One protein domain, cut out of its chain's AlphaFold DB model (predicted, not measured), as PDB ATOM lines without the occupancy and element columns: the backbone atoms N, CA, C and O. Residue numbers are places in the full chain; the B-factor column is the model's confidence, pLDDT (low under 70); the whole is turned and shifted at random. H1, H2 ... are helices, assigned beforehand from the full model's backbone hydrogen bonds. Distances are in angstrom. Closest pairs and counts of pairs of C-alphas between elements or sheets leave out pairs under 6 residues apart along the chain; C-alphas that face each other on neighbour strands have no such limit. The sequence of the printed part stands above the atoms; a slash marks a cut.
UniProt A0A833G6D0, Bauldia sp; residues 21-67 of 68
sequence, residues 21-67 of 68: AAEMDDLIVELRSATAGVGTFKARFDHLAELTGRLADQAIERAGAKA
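What this domain is: This is residues 21 to 67 of the 68 residues of a protein of Bauldia sp (UniProt A0A833G6D0). Two helices far from each other, H1 and H2, are joined by one long open link, residues 35 to 53, which folds back from the far end of H1 and runs past it to H2 at the other end of an open, elongated shape. The printed part has 47 residues with two named helices, H1 then H2, and no named strand. The class is all helix, though under half of the residues, 20 of 47, are in named elements. The whole is extended, with a radius of gyration of the C-alphas of 15.2 A and spans of 42 by 21 by 20 A.

How they stand to each other: H1, residues 27 to 34, and H2, residues 54 to 65, are apart, with no C-alpha of the one within 8 A of the other. Residues 52 to 58, of which 54 to 58 belong to H2, stand free, as do residues 60 to 67, of which 60 to 65 belong to H2. In H1 and H2 every O i to N i+4 pair is within hydrogen-bond range.

Where its parts are: H1 begins at C-alpha 27 (0.702, 5.923, 102.607) and measures 10.5 A from first to last C-alpha. H2 measures 16.6 A and ends at C-alpha 65 (23.450, -8.531, 99.447).

The domain as a whole: The C-alphas of Ala 36 and Ala 67, the two farthest apart, are 43.5 A apart. The printed part has no cut. The link from H1 to H2, residues 35 to 53, is long. Residues 66 to 67 have pLDDT under 70.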
ATOM      1  N   ALA A  21      10.967   7.534 106.015       93.44
ATOM      2  CA  ALA A  21      10.776   7.435 104.566       93.44
ATOM      3  C   ALA A  21      10.433   6.010 104.086       93.44
ATOM      4  O   ALA A  21       9.754   5.864 103.080       93.44
ATOM      5  N   ALA A  22      10.864   4.974 104.815       91.50
ATOM      6  CA  ALA A  22      10.539   3.577 104.513       91.50
ATOM      7  C   ALA A  22       9.052   3.223 104.719       91.50
ATOM      8  O   ALA A  22       8.586   2.252 104.143       91.50
ATOM      9  N   GLU A  23       8.318   4.021 105.500       92.38
ATOM     10  CA  GLU A  23       6.881   3.849 105.777       92.38
ATOM     11  C   GLU A  23       6.013   4.777 104.905       92.38
ATOM     12  O   GLU A  23       4.807   4.891 105.097       92.38
ATOM     13  N   MET A  24       6.632   5.520 103.980       94.44
ATOM     14  CA  MET A  24       5.917   6.416 103.066       94.44
ATOM     15  C   MET A  24       5.307   5.674 101.874       94.44
ATOM     16  O   MET A  24       4.409   6.217 101.222       94.44
ATOM     17  N   ASP A  25       5.807   4.471 101.580       94.25
ATOM     18  CA  ASP A  25       5.262   3.602 100.542       94.25
ATOM     19  C   ASP A  25       3.807   3.255 100.893       94.25
ATOM     20  O   ASP A  25       3.470   3.012 102.045       94.25
ATOM     21  N   ASP A  26       2.918   3.317  99.902       94.50
ATOM     22  CA  ASP A  26       1.466   3.115 100.035       94.50
ATOM     23  C   ASP A  26       0.699   4.064 100.978       94.50
ATOM     24  O   ASP A  26      -0.536   4.051 100.968       94.50
ATOM     25  N   LEU A  27       1.362   4.995 101.677       95.44
ATOM     26  CA  LEU A  27       0.702   5.923 102.607       95.44
ATOM     27  C   LEU A  27      -0.464   6.692 101.965       95.44
ATOM     28  O   LEU A  27      -1.485   6.950 102.603       95.44
ATOM     29  N   ILE A  28      -0.349   7.070 100.685       95.88
ATOM     30  CA  ILE A  28      -1.439   7.762  99.982       95.88
ATOM     31  C   ILE A  28      -2.683   6.880  99.828       95.88
ATOM     32  O   ILE A  28      -3.806   7.383  99.893       95.88
ATOM     33  N   VAL A  29      -2.506   5.574  99.635       96.31
ATOM     34  CA  VAL A  29      -3.609   4.619  99.509       96.31
ATOM     35  C   VAL A  29      -4.327   4.499 100.847       96.31
ATOM     36  O   VAL A  29      -5.556   4.621 100.902       96.31
ATOM     37  N   GLU A  30      -3.571   4.344 101.931       95.81
ATOM     38  CA  GLU A  30      -4.113   4.252 103.286       95.81
ATOM     39  C   GLU A  30      -4.831   5.539 103.701       95.81
ATOM     40  O   GLU A  30      -5.987   5.496 104.128       95.81
ATOM     41  N   LEU A  31      -4.199   6.701 103.493       95.81
ATOM     42  CA  LEU A  31      -4.772   7.999 103.847       95.81
ATOM     43  C   LEU A  31      -6.095   8.237 103.124       95.81
ATOM     44  O   LEU A  31      -7.081   8.652 103.739       95.81
ATOM     45  N   ARG A  32      -6.146   7.977 101.815       96.06
ATOM     46  CA  ARG A  32      -7.381   8.159 101.046       96.06
ATOM     47  C   ARG A  32      -8.452   7.169 101.477       96.06
ATOM     48  O   ARG A  32      -9.611   7.559 101.560       96.06
ATOM     49  N   SER A  33      -8.087   5.939 101.818       97.56
ATOM     50  CA  SER A  33      -9.040   4.951 102.336       97.56
ATOM     51  C   SER A  33      -9.639   5.395 103.677       97.56
ATOM     52  O   SER A  33     -10.857   5.387 103.838       97.56
ATOM     53  N   ALA A  34      -8.805   5.880 104.601       95.88
ATOM     54  CA  ALA A  34      -9.223   6.346 105.926       95.88
ATOM     55  C   ALA A  34     -10.068   7.632 105.895       95.88
ATOM     56  O   ALA A  34     -10.845   7.893 106.809       95.88
ATOM     57  N   THR A  35      -9.925   8.441 104.845       94.56
ATOM     58  CA  THR A  35     -10.568   9.760 104.720       94.56
ATOM     59  C   THR A  35     -11.658   9.796 103.652       94.56
ATOM     60  O   THR A  35     -11.976  10.866 103.141       94.56
ATOM     61  N   ALA A  36     -12.209   8.646 103.248       96.25
ATOM     62  CA  ALA A  36     -13.201   8.563 102.166       96.25
ATOM     63  C   ALA A  36     -12.771   9.307 100.876       96.25
ATOM     64  O   ALA A  36     -13.580   9.872 100.142       96.25
ATOM     65  N   GLY A  37     -11.467   9.322 100.605       95.50
ATOM     66  CA  GLY A  37     -10.849   9.860  99.402       95.50
ATOM     67  C   GLY A  37     -10.487  11.345  99.432       95.50
ATOM     68  O   GLY A  37      -9.889  11.790  98.444       95.50
ATOM     69  N   VAL A  38     -10.804  12.089 100.503       94.31
ATOM     70  CA  VAL A  38     -10.599  13.554 100.568       94.31
ATOM     71  C   VAL A  38      -9.250  13.984 101.156       94.31
ATOM     72  O   VAL A  38      -8.829  15.122 100.954       94.31
ATOM     73  N   GLY A  39      -8.559  13.088 101.862       93.56
ATOM     74  CA  GLY A  39      -7.248  13.346 102.449       93.56
ATOM     75  C   GLY A  39      -6.142  13.458 101.401       93.56
ATOM     76  O   GLY A  39      -6.125  12.757 100.387       93.56
ATOM     77  N   THR A  40      -5.187  14.341 101.668       94.12
ATOM     78  CA  THR A  40      -3.980  14.537 100.861       94.12
ATOM     79  C   THR A  40      -2.805  14.862 101.776       94.12
ATOM     80  O   THR A  40      -3.011  15.284 102.914       94.12
ATOM     81  N   PHE A  41      -1.578  14.689 101.289       95.19
ATOM     82  CA  PHE A  41      -0.384  15.086 102.023       95.19
ATOM     83  C   PHE A  41       0.658  15.719 101.102       95.19
ATOM     84  O   PHE A  41       0.660  15.531  99.885       95.19
ATOM     85  N   LYS A  42       1.572  16.466 101.719       95.12
ATOM     86  CA  LYS A  42       2.842  16.886 101.128       95.12
ATOM     87  C   LYS A  42       3.954  16.377 102.029       95.12
ATOM     88  O   LYS A  42       3.827  16.451 103.246       95.12
ATOM     89  N   ALA A  43       5.030  15.891 101.430       95.62
ATOM     90  CA  ALA A  43       6.197  15.415 102.154       95.62
ATOM     91  C   ALA A  43       7.441  16.177 101.694       95.62
ATOM     92  O   ALA A  43       7.563  16.551 100.526       95.62
ATOM     93  N   ARG A  44       8.363  16.402 102.626       96.19
ATOM     94  CA  ARG A  44       9.718  16.888 102.358       96.19
ATOM     95  C   ARG A  44      10.687  16.122 103.249       96.19
ATOM     96  O   ARG A  44      10.316  15.753 104.360       96.19
ATOM     97  N   PHE A  45      11.912  15.918 102.777       96.56
ATOM     98  CA  PHE A  45      12.981  15.430 103.642       96.56
ATOM     99  C   PHE A  45      13.229  16.432 104.781       96.56
ATOM    100  O   PHE A  45      13.101  17.649 104.593       96.56
ATOM    101  N   ASP A  46      13.561  15.906 105.956       96.44
ATOM    102  CA  ASP A  46      13.881  16.700 107.138       96.44
ATOM    103  C   ASP A  46      15.276  16.336 107.658       96.44
ATOM    104  O   ASP A  46      16.186  17.160 107.586       96.44
ATOM    105  N   HIS A  47      15.475  15.086 108.082       96.56
ATOM    106  CA  HIS A  47      16.764  14.581 108.553       96.56
ATOM    107  C   HIS A  47      16.858  13.050 108.451       96.56
ATOM    108  O   HIS A  47      15.871  12.359 108.191       96.56
ATOM    109  N   LEU A  48      18.065  12.520 108.671       95.44
ATOM    110  CA  LEU A  48      18.285  11.100 108.943       95.44
ATOM    111  C   LEU A  48      18.274  10.874 110.454       95.44
ATOM    112  O   LEU A  48      18.923  11.617 111.189       95.44
ATOM    113  N   ALA A  49      17.570   9.837 110.894       92.75
ATOM    114  CA  ALA A  49      17.568   9.384 112.277       92.75
ATOM    115  C   ALA A  49      18.356   8.072 112.404       92.75
ATOM    116  O   ALA A  49      18.418   7.282 111.460       92.75
ATOM    117  N   GLU A  50      18.964   7.849 113.567       92.75
ATOM    118  CA  GLU A  50      19.698   6.618 113.855       92.75
ATOM    119  C   GLU A  50      18.744   5.413 113.894       92.75
ATOM    120  O   GLU A  50      17.715   5.437 114.571       92.75
ATOM    121  N   LEU A  51      19.098   4.349 113.169       91.56
ATOM    122  CA  LEU A  51      18.426   3.055 113.262       91.56
ATOM    123  C   LEU A  51      19.164   2.182 114.272       91.56
ATOM    124  O   LEU A  51      20.388   2.085 114.232       91.56
ATOM    125  N   THR A  52      18.421   1.501 115.142       91.88
ATOM    126  CA  THR A  52      18.994   0.612 116.159       91.88
ATOM    127  C   THR A  52      18.314  -0.756 116.161       91.88
ATOM    128  O   THR A  52      17.200  -0.935 115.656       91.88
ATOM    129  N   GLY A  53      19.010  -1.752 116.715       93.44
ATOM    130  CA  GLY A  53      18.517  -3.125 116.830       93.44
ATOM    131  C   GLY A  53      18.194  -3.765 115.476       93.44
ATOM    132  O   GLY A  53      18.873  -3.529 114.481       93.44
ATOM    133  N   ARG A  54      17.110  -4.551 115.432       92.38
ATOM    134  CA  ARG A  54      16.741  -5.379 114.269       92.38
ATOM    135  C   ARG A  54      16.620  -4.596 112.957       92.38
ATOM    136  O   ARG A  54      16.945  -5.137 111.907       92.38
ATOM    137  N   LEU A  55      16.138  -3.352 113.000       90.38
ATOM    138  CA  LEU A  55      16.010  -2.523 111.795       90.38
ATOM    139  C   LEU A  55      17.382  -2.164 111.209       90.38
ATOM    140  O   LEU A  55      17.539  -2.149 109.989       90.38
ATOM    141  N   ALA A  56      18.381  -1.925 112.064       92.38
ATOM    142  CA  ALA A  56      19.755  -1.698 111.628       92.38
ATOM    143  C   ALA A  56      20.360  -2.976 111.025       92.38
ATOM    144  O   ALA A  56      20.927  -2.921 109.934       92.38
ATOM    145  N   ASP A  57      20.160  -4.125 111.678       93.31
ATOM    146  CA  ASP A  57      20.650  -5.422 111.189       93.31
ATOM    147  C   ASP A  57      20.102  -5.735 109.784       93.31
ATOM    148  O   ASP A  57      20.854  -6.074 108.870       93.31
ATOM    149  N   GLN A  58      18.796  -5.536 109.578       90.94
ATOM    150  CA  GLN A  58      18.136  -5.739 108.284       90.94
ATOM    151  C   GLN A  58      18.644  -4.780 107.202       90.94
ATOM    152  O   GLN A  58      18.777  -5.165 106.039       90.94
ATOM    153  N   ALA A  59      18.912  -3.522 107.558       89.44
ATOM    154  CA  ALA A  59      19.465  -2.551 106.621       89.44
ATOM    155  C   ALA A  59      20.875  -2.962 106.162       89.44
ATOM    156  O   ALA A  59      21.171  -2.896 104.965       89.44
ATOM    157  N   ILE A  60      21.712  -3.440 107.088       92.56
ATOM    158  CA  ILE A  60      23.064  -3.937 106.800       92.56
ATOM    159  C   ILE A  60      23.005  -5.175 105.898       92.56
ATOM    160  O   ILE A  60      23.717  -5.228 104.894       92.56
ATOM    161  N   GLU A  61      22.133  -6.137 106.201       92.44
ATOM    162  CA  GLU A  61      21.956  -7.351 105.395       92.44
ATOM    163  C   GLU A  61      21.570  -7.018 103.945       92.44
ATOM    164  O   GLU A  61      22.203  -7.489 102.996       92.44
ATOM    165  N   ARG A  62      20.582  -6.130 103.756       87.50
ATOM    166  CA  ARG A  62      20.151  -5.678 102.421       87.50
ATOM    167  C   ARG A  62      21.254  -4.944 101.661       87.50
ATOM    168  O   ARG A  62      21.328  -5.063 100.438       87.50
ATOM    169  N   ALA A  63      22.082  -4.167 102.357       85.88
ATOM    170  CA  ALA A  63      23.206  -3.464 101.749       85.88
ATOM    171  C   ALA A  63      24.312  -4.437 101.312       85.88
ATOM    172  O   ALA A  63      24.814  -4.323 100.194       85.88
ATOM    173  N   GLY A  64      24.641  -5.425 102.150       78.69
ATOM    174  CA  GLY A  64      25.635  -6.457 101.847       78.69
ATOM    175  C   GLY A  64      25.242  -7.344 100.663       78.69
ATOM    176  O   GLY A  64      26.075  -7.620  99.805       78.69
ATOM    177  N   ALA A  65      23.962  -7.712 100.550       70.50
ATOM    178  CA  ALA A  65      23.450  -8.531  99.447       70.50
ATOM    179  C   ALA A  65      23.498  -7.842  98.067       70.50
ATOM    180  O   ALA A  65      23.483  -8.525  97.050       70.50
ATOM    181  N   LYS A  66      23.555  -6.502  98.010       61.16
ATOM    182  CA  LYS A  66      23.691  -5.741  96.753       61.16
ATOM    183  C   LYS A  66      25.138  -5.596  96.266       61.16
ATOM    184  O   LYS A  66      25.339  -5.131  95.147       61.16
ATOM    185  N   ALA A  67      26.122  -5.915  97.106       57.06
ATOM    186  CA  ALA A  67      27.544  -5.760  96.800       57.06
ATOM    187  C   ALA A  67      28.220  -7.056  96.304       57.06
ATOM    188  O   ALA A  67      29.382  -6.999  95.901       57.06
TER     189      ALA A  67